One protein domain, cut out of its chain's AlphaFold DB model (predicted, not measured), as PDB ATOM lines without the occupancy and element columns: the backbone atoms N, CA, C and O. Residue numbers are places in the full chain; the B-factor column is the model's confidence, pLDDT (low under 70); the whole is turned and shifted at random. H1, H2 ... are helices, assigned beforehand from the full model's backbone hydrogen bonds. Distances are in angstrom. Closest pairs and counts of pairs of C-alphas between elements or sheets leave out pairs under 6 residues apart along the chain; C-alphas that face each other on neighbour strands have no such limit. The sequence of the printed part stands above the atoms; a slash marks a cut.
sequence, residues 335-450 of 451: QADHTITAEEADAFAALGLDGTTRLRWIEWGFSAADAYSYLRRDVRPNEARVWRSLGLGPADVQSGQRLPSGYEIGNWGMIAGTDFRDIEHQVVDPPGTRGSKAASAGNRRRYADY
ATOM      1  N   GLN A 335     146.579 111.166  78.925       88.62
ATOM      2  CA  GLN A 335     146.856 109.728  78.988       88.62
ATOM      3  C   GLN A 335     146.165 109.057  80.187       88.62
ATOM      4  O   GLN A 335     145.776 107.887  80.115       88.62
ATOM      5  N   ALA A 336     145.999 109.781  81.300       92.56
ATOM      6  CA  ALA A 336     145.208 109.307  82.432       92.56
ATOM      7  C   ALA A 336     143.717 109.236  82.077       92.56
ATOM      8  O   ALA A 336     143.064 108.238  82.370       92.56
ATOM      9  N   ASP A 337     143.187 110.259  81.413       95.75
ATOM     10  CA  ASP A 337     141.813 110.333  80.933       95.75
ATOM     11  C   ASP A 337     141.726 111.310  79.753       95.75
ATOM     12  O   ASP A 337     141.881 112.514  79.923       95.75
ATOM     13  N   HIS A 338     141.421 110.806  78.555       92.19
ATOM     14  CA  HIS A 338     141.325 111.622  77.337       92.19
ATOM     15  C   HIS A 338     140.158 112.626  77.353       92.19
ATOM     16  O   HIS A 338     140.048 113.440  76.440       92.19
ATOM     17  N   THR A 339     139.269 112.549  78.351       94.69
ATOM     18  CA  THR A 339     138.136 113.470  78.537       94.69
ATOM     19  C   THR A 339     138.379 114.535  79.608       94.69
ATOM     20  O   THR A 339     137.486 115.339  79.874       94.69
ATOM     21  N   ILE A 340     139.555 114.538  80.247       96.50
ATOM     22  CA  ILE A 340     139.910 115.519  81.277       96.50
ATOM     23  C   ILE A 340     139.923 116.937  80.687       96.50
ATOM     24  O   ILE A 340     140.528 117.174  79.644       96.50
ATOM     25  N   THR A 341     139.288 117.892  81.369       96.44
ATOM     26  CA  THR A 341     139.345 119.315  80.994       96.44
ATOM     27  C   THR A 341     140.271 120.093  81.922       96.44
ATOM     28  O   THR A 341     140.607 119.632  83.021       96.44
ATOM     29  N   ALA A 342     140.656 121.302  81.512       97.12
ATOM     30  CA  ALA A 342     141.502 122.161  82.329       97.12
ATOM     31  C   ALA A 342     140.816 122.570  83.645       97.12
ATOM     32  O   ALA A 342     141.452 122.567  84.697       97.12
ATOM     33  N   GLU A 343     139.499 122.823  83.628       97.56
ATOM     34  CA  GLU A 343     138.728 123.093  84.851       97.56
ATOM     35  C   GLU A 343     138.754 121.919  85.821       97.56
ATOM     36  O   GLU A 343     138.818 122.104  87.038       97.56
ATOM     37  N   GLU A 344     138.668 120.698  85.299       97.44
ATOM     38  CA  GLU A 344     138.700 119.528  86.152       97.44
ATOM     39  C   GLU A 344     140.095 119.284  86.731       97.44
ATOM     40  O   GLU A 344     140.227 118.970  87.919       97.44
ATOM     41  N   ALA A 345     141.146 119.479  85.937       97.50
ATOM     42  CA  ALA A 345     142.506 119.411  86.446       97.50
ATOM     43  C   ALA A 345     142.772 120.472  87.525       97.50
ATOM     44  O   ALA A 345     143.451 120.155  88.511       97.50
ATOM     45  N   ASP A 346     142.214 121.681  87.390       97.94
ATOM     46  CA  ASP A 346     142.267 122.725  88.419       97.94
ATOM     47  C   ASP A 346     141.543 122.272  89.693       97.94
ATOM     48  O   ASP A 346     142.055 122.435  90.805       97.94
ATOM     49  N   ALA A 347     140.372 121.639  89.551       98.25
ATOM     50  CA  ALA A 347     139.621 121.103  90.682       98.25
ATOM     51  C   ALA A 347     140.418 120.029  91.440       98.25
ATOM     52  O   ALA A 347     140.409 120.008  92.672       98.25
ATOM     53  N   PHE A 348     141.154 119.175  90.727       97.88
ATOM     54  CA  PHE A 348     142.086 118.232  91.342       97.88
ATOM     55  C   PHE A 348     143.293 118.922  91.988       97.88
ATOM     56  O   PHE A 348     143.699 118.534  93.085       97.88
ATOM     57  N   ALA A 349     143.871 119.938  91.342       96.12
ATOM     58  CA  ALA A 349     144.990 120.702  91.892       96.12
ATOM     59  C   ALA A 349     144.604 121.407  93.206       96.12
ATOM     60  O   ALA A 349     145.385 121.417  94.159       96.12
ATOM     61  N   ALA A 350     143.366 121.901  93.306       97.88
ATOM     62  CA  ALA A 350     142.822 122.526  94.511       97.88
ATOM     63  C   ALA A 350     142.732 121.578  95.724       97.88
ATOM     64  O   ALA A 350     142.631 122.047  96.858       97.88
ATOM     65  N   LEU A 351     142.809 120.256  95.519       97.56
ATOM     66  CA  LEU A 351     142.870 119.273  96.606       97.56
ATOM     67  C   LEU A 351     144.249 119.207  97.283       97.56
ATOM     68  O   LEU A 351     144.383 118.538  98.306       97.56
ATOM     69  N   GLY A 352     145.272 119.871  96.727       96.94
ATOM     70  CA  GLY A 352     146.639 119.849  97.258       96.94
ATOM     71  C   GLY A 352     147.324 118.485  97.131       96.94
ATOM     72  O   GLY A 352     148.226 118.177  97.908       96.94
ATOM     73  N   LEU A 353     146.869 117.657  96.188       93.44
ATOM     74  CA  LEU A 353     147.476 116.368  95.871       93.44
ATOM     75  C   LEU A 353     148.792 116.564  95.115       93.44
ATOM     76  O   LEU A 353     148.896 117.441  94.257       93.44
ATOM     77  N   ASP A 354     149.775 115.703  95.378       93.44
ATOM     78  CA  ASP A 354     150.936 115.589  94.499       93.44
ATOM     79  C   ASP A 354     150.517 115.086  93.104       93.44
ATOM     80  O   ASP A 354     149.461 114.463  92.938       93.44
ATOM     81  N   GLY A 355     151.351 115.356  92.094       90.00
ATOM     82  CA  GLY A 355     151.058 115.018  90.699       90.00
ATOM     83  C   GLY A 355     150.716 113.540  90.501       90.00
ATOM     84  O   GLY A 355     149.711 113.232  89.861       90.00
ATOM     85  N   THR A 356     151.479 112.634  91.116       89.88
ATOM     86  CA  THR A 356     151.285 111.182  90.998       89.88
ATOM     87  C   THR A 356     149.956 110.739  91.605       89.88
ATOM     88  O   THR A 356     149.193 110.008  90.969       89.88
ATOM     89  N   THR A 357     149.635 111.195  92.819       92.38
ATOM     90  CA  THR A 357     148.362 110.864  93.474       92.38
ATOM     91  C   THR A 357     147.174 111.422  92.695       92.38
ATOM     92  O   THR A 357     146.187 110.710  92.500       92.38
ATOM     93  N   ARG A 358     147.269 112.667  92.207       96.06
ATOM     94  CA  ARG A 358     146.255 113.281  91.338       96.06
ATOM     95  C   ARG A 358     145.993 112.425  90.100       96.06
ATOM     96  O   ARG A 358     144.844 112.097  89.819       96.06
ATOM     97  N   LEU A 359     147.052 112.039  89.391       95.06
ATOM     98  CA  LEU A 359     146.952 111.254  88.164       95.06
ATOM     99  C   LEU A 359     146.313 109.891  88.406       95.06
ATOM    100  O   LEU A 359     145.433 109.515  87.645       95.06
ATOM    101  N   ARG A 360     146.646 109.201  89.504       94.44
ATOM    102  CA  ARG A 360     145.980 107.938  89.856       94.44
ATOM    103  C   ARG A 360     144.468 108.115  90.010       94.44
ATOM    104  O   ARG A 360     143.714 107.304  89.489       94.44
ATOM    105  N   TRP A 361     143.993 109.158  90.695       97.50
ATOM    106  CA  TRP A 361     142.545 109.400  90.802       97.50
ATOM    107  C   TRP A 361     141.873 109.554  89.428       97.50
ATOM    108  O   TRP A 361     140.798 108.990  89.215       97.50
ATOM    109  N   ILE A 362     142.527 110.266  88.507       97.44
ATOM    110  CA  ILE A 362     142.046 110.507  87.140       97.44
ATOM    111  C   ILE A 362     142.106 109.230  86.284       97.44
ATOM    112  O   ILE A 362     141.130 108.901  85.622       97.44
ATOM    113  N   GLU A 363     143.195 108.457  86.350       94.94
ATOM    114  CA  GLU A 363     143.360 107.162  85.658       94.94
ATOM    115  C   GLU A 363     142.261 106.166  86.031       94.94
ATOM    116  O   GLU A 363     141.766 105.405  85.195       94.94
ATOM    117  N   TRP A 364     141.868 106.183  87.305       95.31
ATOM    118  CA  TRP A 364     140.752 105.405  87.820       95.31
ATOM    119  C   TRP A 364     139.401 106.090  87.590       95.31
ATOM    120  O   TRP A 364     138.403 105.627  88.123       95.31
ATOM    121  N   GLY A 365     139.314 107.178  86.833       96.81
ATOM    122  CA  GLY A 365     138.052 107.782  86.411       96.81
ATOM    123  C   GLY A 365     137.245 108.465  87.508       96.81
ATOM    124  O   GLY A 365     136.033 108.618  87.358       96.81
ATOM    125  N   PHE A 366     137.857 108.831  88.635       98.00
ATOM    126  CA  PHE A 366     137.170 109.612  89.663       98.00
ATOM    127  C   PHE A 366     137.079 111.086  89.264       98.00
ATOM    128  O   PHE A 366     137.889 111.588  88.486       98.00
ATOM    129  N   SER A 367     136.082 111.787  89.804       97.88
ATOM    130  CA  SER A 367     136.048 113.250  89.791       97.88
ATOM    131  C   SER A 367     136.849 113.814  90.969       97.88
ATOM    132  O   SER A 367     137.073 113.120  91.969       97.88
ATOM    133  N   ALA A 368     137.224 115.093  90.915       98.06
ATOM    134  CA  ALA A 368     137.859 115.761  92.055       98.06
ATOM    135  C   ALA A 368     136.964 115.741  93.316       98.06
ATOM    136  O   ALA A 368     137.454 115.595  94.438       98.06
ATOM    137  N   ALA A 369     135.639 115.828  93.148       98.00
ATOM    138  CA  ALA A 369     134.683 115.771  94.253       98.00
ATOM    139  C   ALA A 369     134.628 114.383  94.918       98.00
ATOM    140  O   ALA A 369     134.588 114.284  96.152       98.00
ATOM    141  N   ASP A 370     134.671 113.311  94.122       97.69
ATOM    142  CA  ASP A 370     134.731 111.940  94.640       97.69
ATOM    143  C   ASP A 370     136.062 111.678  95.339       97.69
ATOM    144  O   ASP A 370     136.076 111.179  96.466       97.69
ATOM    145  N   ALA A 371     137.171 112.076  94.707       97.81
ATOM    146  CA  ALA A 371     138.505 111.966  95.281       97.81
ATOM    147  C   ALA A 371     138.567 112.663  96.645       97.81
ATOM    148  O   ALA A 371     138.956 112.045  97.634       97.81
ATOM    149  N   TYR A 372     138.087 113.906  96.747       98.06
ATOM    150  CA  TYR A 372     137.995 114.623  98.022       98.06
ATOM    151  C   TYR A 372     137.178 113.861  99.075       98.06
ATOM    152  O   TYR A 372     137.583 113.758 100.236       98.06
ATOM    153  N   SER A 373     136.036 113.299  98.676       97.81
ATOM    154  CA  SER A 373     135.145 112.570  99.580       97.81
ATOM    155  C   SER A 373     135.798 111.305 100.145       97.81
ATOM    156  O   SER A 373     135.667 111.039 101.340       97.81
ATOM    157  N   TYR A 374     136.545 110.563  99.323       97.56
ATOM    158  CA  TYR A 374     137.321 109.399  99.759       97.56
ATOM    159  C   TYR A 374     138.568 109.777 100.569       97.56
ATOM    160  O   TYR A 374     138.836 109.163 101.602       97.56
ATOM    161  N   LEU A 375     139.294 110.828 100.178       96.25
ATOM    162  CA  LEU A 375     140.477 111.311 100.904       96.25
ATOM    163  C   LEU A 375     140.140 111.707 102.345       96.25
ATOM    164  O   LEU A 375     140.882 111.383 103.270       96.25
ATOM    165  N   ARG A 376     138.972 112.325 102.576       96.38
ATOM    166  CA  ARG A 376     138.473 112.626 103.933       96.38
ATOM    167  C   ARG A 376     138.238 111.389 104.805       96.38
ATOM    168  O   ARG A 376     138.050 111.534 106.013       96.38
ATOM    169  N   ARG A 377     138.213 110.199 104.205       96.56
ATOM    170  CA  ARG A 377     138.063 108.903 104.871       96.56
ATOM    171  C   ARG A 377     139.374 108.105 104.941       96.56
ATOM    172  O   ARG A 377     139.324 106.964 105.379       96.56
ATOM    173  N   ASP A 378     140.518 108.691 104.564       95.44
ATOM    174  CA  ASP A 378     141.820 108.000 104.437       95.44
ATOM    175  C   ASP A 378     141.777 106.816 103.446       95.44
ATOM    176  O   ASP A 378     142.422 105.790 103.664       95.44
ATOM    177  N   VAL A 379     141.002 106.958 102.362       95.62
ATOM    178  CA  VAL A 379     140.912 105.976 101.268       95.62
ATOM    179  C   VAL A 379     141.714 106.463 100.060       95.62
ATOM    180  O   VAL A 379     141.548 107.599  99.609       95.62
ATOM    181  N   ARG A 380     142.582 105.598  99.529       95.19
ATOM    182  CA  ARG A 380     143.423 105.865  98.346       95.19
ATOM    183  C   ARG A 380     142.699 105.555  97.022       95.19
ATOM    184  O   ARG A 380     141.700 104.838  97.042       95.19
ATOM    185  N   PRO A 381     143.197 106.029  95.859       95.00
ATOM    186  CA  PRO A 381     142.539 105.800  94.565       95.00
ATOM    187  C   PRO A 381     142.235 104.324  94.247       95.00
ATOM    188  O   PRO A 381     141.127 103.984  93.839       95.00
ATOM    189  N   ASN A 382     143.208 103.435  94.465       92.88
ATOM    190  CA  ASN A 382     143.090 101.992  94.230       92.88
ATOM    191  C   ASN A 382     142.069 101.325  95.166       92.88
ATOM    192  O   ASN A 382     141.348 100.428  94.740       92.88
ATOM    193  N   GLU A 383     141.975 101.777  96.416       95.50
ATOM    194  CA  GLU A 383     140.986 101.300  97.388       95.50
ATOM    195  C   GLU A 383     139.584 101.823  97.040       95.50
ATOM    196  O   GLU A 383     138.627 101.052  96.995       95.50
ATOM    197  N   ALA A 384     139.456 103.116  96.716       96.81
ATOM    198  CA  ALA A 384     138.204 103.744  96.284       96.81
ATOM    199  C   ALA A 384     137.609 103.050  95.054       96.81
ATOM    200  O   ALA A 384     136.392 102.885  94.948       96.81
ATOM    201  N   ARG A 385     138.470 102.584  94.144       95.06
ATOM    202  CA  ARG A 385     138.070 101.769  92.997       95.06
ATOM    203  C   ARG A 385     137.357 100.481  93.422       95.06
ATOM    204  O   ARG A 385     136.340 100.133  92.828       95.06
ATOM    205  N   VAL A 386     137.836  99.800  94.469       95.81
ATOM    206  CA  VAL A 386     137.181  98.599  95.017       95.81
ATOM    207  C   VAL A 386     135.778  98.936  95.517       95.81
ATOM    208  O   VAL A 386     134.829  98.245  95.151       95.81
ATOM    209  N   TRP A 387     135.618 100.025  96.277       97.75
ATOM    210  CA  TRP A 387     134.297 100.489  96.726       97.75
ATOM    211  C   TRP A 387     133.352 100.722  95.543       97.75
ATOM    212  O   TRP A 387     132.278 100.120  95.489       97.75
ATOM    213  N   ARG A 388     133.790 101.496  94.542       97.44
ATOM    214  CA  ARG A 388     132.986 101.778  93.345       97.44
ATOM    215  C   ARG A 388     132.620 100.511  92.568       97.44
ATOM    216  O   ARG A 388     131.487 100.396  92.112       97.44
ATOM    217  N   SER A 389     133.539  99.550  92.440       95.31
ATOM    218  CA  SER A 389     133.283  98.283  91.733       95.31
ATOM    219  C   SER A 389     132.157  97.450  92.358       95.31
ATOM    220  O   SER A 389     131.495  96.680  91.666       95.31
ATOM    221  N   LEU A 390     131.894  97.639  93.656       95.88
ATOM    222  CA  LEU A 390     130.799  96.997  94.385       95.88
ATOM    223  C   LEU A 390     129.516  97.847  94.415       95.88
ATOM    224  O   LEU A 390     128.566  97.499  95.115       95.88
ATOM    225  N   GLY A 391     129.482  98.968  93.687       96.69
ATOM    226  CA  GLY A 391     128.378  99.929  93.720       96.69
ATOM    227  C   GLY A 391     128.304 100.742  95.015       96.69
ATOM    228  O   GLY A 391     127.251 101.302  95.313       96.69
ATOM    229  N   LEU A 392     129.396 100.796  95.784       97.00
ATOM    230  CA  LEU A 392     129.502 101.554  97.029       97.00
ATOM    231  C   LEU A 392     130.198 102.901  96.787       97.00
ATOM    232  O   LEU A 392     131.004 103.054  95.866       97.00
ATOM    233  N   GLY A 393     129.888 103.880  97.633       97.19
ATOM    234  CA  GLY A 393     130.427 105.234  97.574       97.19
ATOM    235  C   GLY A 393     131.134 105.678  98.862       97.19
ATOM    236  O   GLY A 393     131.185 104.950  99.854       97.19
ATOM    237  N   PRO A 394     131.623 106.932  98.910       97.12
ATOM    238  CA  PRO A 394     132.303 107.487 100.086       97.12
ATOM    239  C   PRO A 394     131.471 107.485 101.380       97.12
ATOM    240  O   PRO A 394     132.023 107.567 102.480       97.12
ATOM    241  N   ALA A 395     130.139 107.447 101.267       97.19
ATOM    242  CA  ALA A 395     129.225 107.391 102.406       97.19
ATOM    243  C   ALA A 395     129.215 106.017 103.099       97.19
ATOM    244  O   ALA A 395     128.905 105.948 104.287       97.19
ATOM    245  N   ASP A 396     129.598 104.959 102.379       97.56
ATOM    246  CA  ASP A 396     129.629 103.579 102.875       97.56
ATOM    247  C   ASP A 396     130.934 103.251 103.621       97.56
ATOM    248  O   ASP A 396     131.028 102.240 104.318       97.56
ATOM    249  N   VAL A 397     131.939 104.127 103.515       97.25
ATOM    250  CA  VAL A 397     133.236 103.967 104.175       97.25
ATOM    251  C   VAL A 397     133.111 104.254 105.673       97.25
ATOM    252  O   VAL A 397     132.920 105.401 106.100       97.25
ATOM    253  N   GLN A 398     133.255 103.214 106.496       95.69
ATOM    254  CA  GLN A 398     133.284 103.362 107.952       95.69
ATOM    255  C   GLN A 398     134.601 103.991 108.428       95.69
ATOM    256  O   GLN A 398     135.638 103.917 107.774       95.69
ATOM    257  N   SER A 399     134.579 104.622 109.605       92.62
ATOM    258  CA  SER A 399     135.775 105.260 110.171       92.62
ATOM    259  C   SER A 399     136.905 104.246 110.378       92.62
ATOM    260  O   SER A 399     136.740 103.283 111.122       92.62
ATOM    261  N   GLY A 400     138.064 104.494 109.760       90.69
ATOM    262  CA  GLY A 400     139.234 103.610 109.821       90.69
ATOM    263  C   GLY A 400     139.168 102.398 108.885       90.69
ATOM    264  O   GLY A 400     140.109 101.607 108.855       90.69
ATOM    265  N   GLN A 401     138.088 102.251 108.115       93.69
ATOM    266  CA  GLN A 401     137.939 101.197 107.123       93.69
ATOM    267  C   GLN A 401     138.469 101.666 105.767       93.69
ATOM    268  O   GLN A 401     138.074 102.717 105.277       93.69
ATOM    269  N   ARG A 402     139.340 100.862 105.146       90.56
ATOM    270  CA  ARG A 402     139.917 101.170 103.825       90.56
ATOM    271  C   ARG A 402     139.317 100.372 102.685       90.56
ATOM    272  O   ARG A 402     139.156 100.898 101.593       90.56
ATOM    273  N   LEU A 403     138.952  99.120 102.953       94.94
ATOM    274  CA  LEU A 403     138.342  98.214 101.985       94.94
ATOM    275  C   LEU A 403     136.974  97.740 102.492       94.94
ATOM    276  O   LEU A 403     136.797  97.624 103.713       94.94
ATOM    277  N   PRO A 404     136.019  97.447 101.589       95.75
ATOM    278  CA  PRO A 404     134.708  96.921 101.953       95.75
ATOM    279  C   PRO A 404     134.805  95.669 102.829       95.75
ATOM    280  O   PRO A 404     135.679  94.821 102.643       95.75
ATOM    281  N   SER A 405     133.890  95.536 103.790       93.94
ATOM    282  CA  SER A 405     133.849  94.369 104.674       93.94
ATOM    283  C   SER A 405     133.631  93.100 103.850       93.94
ATOM    284  O   SER A 405     132.656  93.008 103.109       93.94
ATOM    285  N   GLY A 406     134.530  92.123 103.993       90.25
ATOM    286  CA  GLY A 406     134.485  90.870 103.232       90.25
ATOM    287  C   GLY A 406     135.209  90.907 101.882       90.25
ATOM    288  O   GLY A 406     135.212  89.895 101.190       90.25
ATOM    289  N   TYR A 407     135.845  92.024 101.506       91.06
ATOM    290  CA  TYR A 407     136.774  92.029 100.378       91.06
ATOM    291  C   TYR A 407     138.103  91.381 100.791       91.06
ATOM    292  O   TYR A 407     138.853  91.929 101.602       91.06
ATOM    293  N   GLU A 408     138.392  90.208 100.235       85.81
ATOM    294  CA  GLU A 408     139.661  89.512 100.429       85.81
ATOM    295  C   GLU A 408     140.652  89.941  99.345       85.81
ATOM    296  O   GLU A 408     140.402  89.792  98.147       85.81
ATOM    297  N   ILE A 409     141.803  90.471  99.761       83.25
ATOM    298  CA  ILE A 409     142.917  90.668  98.838       83.25
ATOM    299  C   ILE A 409     143.414  89.277  98.467       83.25
ATOM    300  O   ILE A 409     143.852  88.528  99.340       83.25
ATOM    301  N   GLY A 410     143.306  88.924  97.182       75.38
ATOM    302  CA  GLY A 410     143.813  87.653  96.672       75.38
ATOM    303  C   GLY A 410     145.243  87.416  97.160       75.38
ATOM    304  O   GLY A 410     146.007  88.368  97.310       75.38
ATOM    305  N   ASN A 411     145.582  86.158  97.451       56.84
ATOM    306  CA  ASN A 411     146.831  85.747  98.097       56.84
ATOM    307  C   ASN A 411     148.047  85.893  97.156       56.84
ATOM    308  O   ASN A 411     148.705  84.918  96.798       56.84
ATOM    309  N   TRP A 412     148.305  87.115  96.699       62.06
ATOM    310  CA  TRP A 412     149.443  87.473  95.873       62.06
ATOM    311  C   TRP A 412     150.668  87.582  96.772       62.06
ATOM    312  O   TRP A 412     150.650  88.271  97.793       62.06
ATOM    313  N   GLY A 413     151.741  86.891  96.384       52.41
ATOM    314  CA  GLY A 413     153.047  87.072  96.998       52.41
ATOM    315  C   GLY A 413     153.494  88.509  96.774       52.41
ATOM    316  O   GLY A 413     153.997  88.840  95.705       52.41
ATOM    317  N   MET A 414     153.269  89.373  97.762       53.62
ATOM    318  CA  MET A 414     153.806  90.724  97.729       53.62
ATOM    319  C   MET A 414     155.322  90.637  97.619       53.62
ATOM    320  O   MET A 414     155.975  89.949  98.409       53.62
ATOM    321  N   ILE A 415     155.886  91.358  96.657       54.66
ATOM    322  CA  ILE A 415     157.329  91.561  96.604       54.66
ATOM    323  C   ILE A 415     157.714  92.312  97.885       54.66
ATOM    324  O   ILE A 415     157.088  93.318  98.244       54.66
ATOM    325  N   ALA A 416     158.701  91.796  98.618       46.44
ATOM    326  CA  ALA A 416     159.151  92.399  99.866       46.44
ATOM    327  C   ALA A 416     159.555  93.867  99.636       46.44
ATOM    328  O   ALA A 416     160.379  94.151  98.771       46.44
ATOM    329  N   GLY A 417     158.972  94.787 100.410       55.28
ATOM    330  CA  GLY A 417     159.227  96.229 100.307       55.28
ATOM    331  C   GLY A 417     158.142  97.041  99.592       55.28
ATOM    332  O   GLY A 417     158.189  98.265  99.653       55.28
ATOM    333  N   THR A 418     157.144  96.399  98.979       61.41
ATOM    334  CA  THR A 418     155.992  97.107  98.392       61.41
ATOM    335  C   THR A 418     155.027  97.546  99.501       61.41
ATOM    336  O   THR A 418     154.644  96.721 100.336       61.41
ATOM    337  N   ASP A 419     154.633  98.827  99.543       71.38
ATOM    338  CA  ASP A 419     153.561  99.275 100.443       71.38
ATOM    339  C   ASP A 419     152.271  98.566 100.019       71.38
ATOM    340  O   ASP A 419     151.867  98.616  98.857       71.38
ATOM    341  N   PHE A 420     151.612  97.902 100.969       68.25
ATOM    342  CA  PHE A 420     150.319  97.253 100.754       68.25
ATOM    343  C   PHE A 420     149.302  98.204 100.107       68.25
ATOM    344  O   PHE A 420     148.411  97.806  99.361       68.25
ATOM    345  N   ARG A 421     149.447  99.493 100.395       69.00
ATOM    346  CA  ARG A 421     148.582 100.543  99.883       69.00
ATOM    347  C   ARG A 421     148.837 100.909  98.414       69.00
ATOM    348  O   ARG A 421     148.088 101.722  97.880       69.00
ATOM    349  N   ASP A 422     149.852 100.336  97.770       74.88
ATOM    350  CA  ASP A 422     150.143 100.500  96.339       74.88
ATOM    351  C   ASP A 422     149.701  99.298  95.490       74.88
ATOM    352  O   ASP A 422     149.941  99.276  94.283       74.88
ATOM    353  N   ILE A 423     149.023  98.312  96.088       83.19
ATOM    354  CA  ILE A 423     148.497  97.159  95.352       83.19
ATOM    355  C   ILE A 423     147.402  97.611  94.380       83.19
ATOM    356  O   ILE A 423     146.408  98.233  94.767       83.19
ATOM    357  N   GLU A 424     147.552  97.238  93.113       85.06
ATOM    358  CA  GLU A 424     146.494  97.373  92.116       85.06
ATOM    359  C   GLU A 424     145.474  96.237  92.287       85.06
ATOM    360  O   GLU A 424     145.761  95.060  92.059       85.06
ATOM    361  N   HIS A 425     144.261  96.585  92.717       86.88
ATOM    362  CA  HIS A 425     143.180  95.623  92.906       86.88
ATOM    363  C   HIS A 425     142.561  95.230  91.560       86.88
ATOM    364  O   HIS A 425     142.118  96.093  90.804       86.88
ATOM    365  N   GLN A 426     142.479  93.926  91.276       87.06
ATOM    366  CA  GLN A 426     141.857  93.380  90.061       87.06
ATOM    367  C   GLN A 426     140.325  93.400  90.179       87.06
ATOM    368  O   GLN A 426     139.685  92.370  90.380       87.06
ATOM    369  N   VAL A 427     139.738  94.592  90.111       89.75
ATOM    370  CA  VAL A 427     138.284  94.796  90.097       89.75
ATOM    371  C   VAL A 427     137.816  95.275  88.725       89.75
ATOM    372  O   VAL A 427     138.601  95.825  87.950       89.75
ATOM    373  N   VAL A 428     136.538  95.056  88.422       91.31
ATOM    374  CA  VAL A 428     135.900  95.538  87.190       91.31
ATOM    375  C   VAL A 428     135.092  96.780  87.535       91.31
ATOM    376  O   VAL A 428     134.226  96.735  88.408       91.31
ATOM    377  N   ASP A 429     135.392  97.892  86.876       92.56
ATOM    378  CA  ASP A 429     134.646  99.131  87.068       92.56
ATOM    379  C   ASP A 429     133.265  99.066  86.394       92.56
ATOM    380  O   ASP A 429     133.094  98.356  85.396       92.56
ATOM    381  N   PRO A 430     132.262  99.805  86.905       93.81
ATOM    382  CA  PRO A 430     130.968  99.912  86.243       93.81
ATOM    383  C   PRO A 430     131.108 100.393  84.784       93.81
ATOM    384  O   PRO A 430     131.939 101.268  84.511       93.81
ATOM    385  N   PRO A 431     130.292  99.884  83.840       92.38
ATOM    386  CA  PRO A 431     130.313 100.344  82.453       92.38
ATOM    387  C   PRO A 431     130.151 101.866  82.337       92.38
ATOM    388  O   PRO A 431     129.321 102.458  83.023       92.38
ATOM    389  N   GLY A 432     130.934 102.487  81.452       92.25
ATOM    390  CA  GLY A 432     130.945 103.944  81.264       92.25
ATOM    391  C   GLY A 432     131.836 104.709  82.247       92.25
ATOM    392  O   GLY A 432     131.903 105.933  82.163       92.25
ATOM    393  N   THR A 433     132.543 104.023  83.151       94.69
ATOM    394  CA  THR A 433     133.605 104.655  83.945       94.69
ATOM    395  C   THR A 433     134.739 105.088  83.012       94.69
ATOM    396  O   THR A 433     135.303 104.263  82.293       94.69
ATOM    397  N   ARG A 434     135.049 106.386  83.012       95.25
ATOM    398  CA  ARG A 434     136.159 106.987  82.252       95.25
ATOM    399  C   ARG A 434     137.527 106.676  82.880       95.25
ATOM    400  O   ARG A 434     137.591 105.994  83.897       95.25
ATOM    401  N   GLY A 435     138.601 107.227  82.318       93.62
ATOM    402  CA  GLY A 435     139.971 106.978  82.771       93.62
ATOM    403  C   GLY A 435     140.567 105.719  82.139       93.62
ATOM    404  O   GLY A 435     139.893 104.703  81.952       93.62
ATOM    405  N   SER A 436     141.841 105.785  81.765       90.81
ATOM    406  CA  SER A 436     142.507 104.767  80.949       90.81
ATOM    407  C   SER A 436     142.557 103.401  81.631       90.81
ATOM    408  O   SER A 436     142.299 102.372  80.999       90.81
ATOM    409  N   LYS A 437     142.804 103.364  82.944       88.31
ATOM    410  CA  LYS A 437     142.862 102.109  83.701       88.31
ATOM    411  C   LYS A 437     141.483 101.493  83.904       88.31
ATOM    412  O   LYS A 437     141.331 100.293  83.680       88.31
ATOM    413  N   ALA A 438     140.477 102.295  84.247       87.31
ATOM    414  CA  ALA A 438     139.108 101.799  84.384       87.31
ATOM    415  C   ALA A 438     138.552 101.276  83.044       87.31
ATOM    416  O   ALA A 438     137.946 100.205  83.013       87.31
ATOM    417  N   ALA A 439     138.839 101.968  81.934       85.75
ATOM    418  CA  ALA A 439     138.441 101.545  80.592       85.75
ATOM    419  C   ALA A 439     139.131 100.238  80.152       85.75
ATOM    420  O   ALA A 439     138.469  99.323  79.660       85.75
ATOM    421  N   SER A 440     140.445 100.103  80.380       77.38
ATOM    422  CA  SER A 440     141.213  98.902  79.999       77.38
ATOM    423  C   SER A 440     140.781  97.630  80.743       77.38
ATOM    424  O   SER A 440     140.820  96.531  80.186       77.38
ATOM    425  N   ALA A 441     140.322  97.761  81.991       68.56
ATOM    426  CA  ALA A 441     139.928  96.623  82.815       68.56
ATOM    427  C   ALA A 441     138.657  95.927  82.301       68.56
ATOM    428  O   ALA A 441     138.473  94.738  82.560       68.56
ATOM    429  N   GLY A 442     137.811  96.638  81.546       59.81
ATOM    430  CA  GLY A 442     136.639  96.063  80.881       59.81
ATOM    431  C   GLY A 442     136.978  95.182  79.672       59.81
ATOM    432  O   GLY A 442     136.192  94.298  79.341       59.81
ATOM    433  N   ASN A 443     138.147  95.385  79.050       56.09
ATOM    434  CA  ASN A 443     138.591  94.644  77.861       56.09
ATOM    435  C   ASN A 443     139.427  93.397  78.177       56.09
ATOM    436  O   ASN A 443     139.653  92.577  77.288       56.09
ATOM    437  N   ARG A 444     139.855  93.198  79.430       55.75
ATOM    438  CA  ARG A 444     140.424  91.910  79.837       55.75
ATOM    439  C   ARG A 444     139.292  90.885  79.849       55.75
ATOM    440  O   ARG A 444     138.494  90.856  80.786       55.75
ATOM    441  N   ARG A 445     139.221  90.064  78.791       46.75
ATOM    442  CA  ARG A 445     138.401  88.841  78.739       46.75
ATOM    443  C   ARG A 445     138.480  88.151  80.096       46.75
ATOM    444  O   ARG A 445     139.572  88.036  80.666       46.75
ATOM    445  N   ARG A 446     137.335  87.759  80.662       45.62
ATOM    446  CA  ARG A 446     137.336  87.171  82.003       45.62
ATOM    447  C   ARG A 446     138.217  85.934  81.930       45.62
ATOM    448  O   ARG A 446     138.136  85.174  80.978       45.62
ATOM    449  N   TYR A 447     139.037  85.692  82.946       40.22
ATOM    450  CA  TYR A 447     139.810  84.447  83.023       40.22
ATOM    451  C   TYR A 447     138.892  83.204  82.948       40.22
ATOM    452  O   TYR A 447     139.300  82.147  82.487       40.22
ATOM    453  N   ALA A 448     137.619  83.359  83.334       40.91
ATOM    454  CA  ALA A 448     136.560  82.365  83.167       40.91
ATOM    455  C   ALA A 448     136.092  82.146  81.713       40.91
ATOM    456  O   ALA A 448     135.427  81.157  81.461       40.91
ATOM    457  N   ASP A 449     136.415  83.043  80.779       39.09
ATOM    458  CA  ASP A 449     136.153  82.872  79.344       39.09
ATOM    459  C   ASP A 449     137.277  82.059  78.659       39.09
ATOM    460  O   ASP A 449     137.136  81.662  77.503       39.09
ATOM    461  N   TYR A 450     138.394  81.817  79.363       39.41
ATOM    462  CA  TYR A 450     139.524  80.982  78.928       39.41
ATOM    463  C   TYR A 450     139.535  79.576  79.555       39.41
ATOM    464  O   TYR A 450     140.355  78.744  79.161       39.41
TER     465      TYR A 450
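Overview. This is residues 335 to 450 of the 451 residues of an uncharacterized protein of Nakamurella silvestris (UniProt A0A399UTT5). Little regular structure is present: five short helices cluster loosely, with H2 in the middle, H4 and H5 running on from its last turn, and H1 and H3 set crosswise to it. A long loop, residues 390 to 435, follows H4, and its residues 415 to 420 stick out. The printed part has 116 residues, 42 of them in H1 to H5, with no named strand: all helix, compact, radius of gyration of the C-alphas 14.4 A, spans 41 by 33 by 30 A.

Arrangement. H2, residues 355 to 363, touches H4, residues 381 to 389, at a shallow tilt of 16 degrees, the same way; their closest C-alphas, Trp 361 and Pro 381, are 5.2 A apart. H2 only just touches H5, residues 436 to 443, with 3 pairs of C-alphas within 8 A, the closest being Glu 363 and Ser 436, 5.4 A. H1, residues 342 to 349, only just touches H3, residues 368 to 375, also with 3 pairs, the closest being Phe 348 and Ala 368, 4.9 A. H1 and H4 are apart. Every O i to N i+4 pair is within hydrogen-bond range in H1, H2 and H3, 4 of 5 in H4 and 2 of 4 in H5.

Along the chain. H1 begins at C-alpha 342 (141.502, 122.161, 82.329), and H5 ends at C-alpha 443 (138.591, 94.644, 77.861). H2 is 12.1 A long and H4 12.3 A.

Size, cuts and confidence. The printed part has no cut; H4 to H5 is a long link. pLDDT is under 70 at residues 411 to 418, 420 to 421 and 441 to 450.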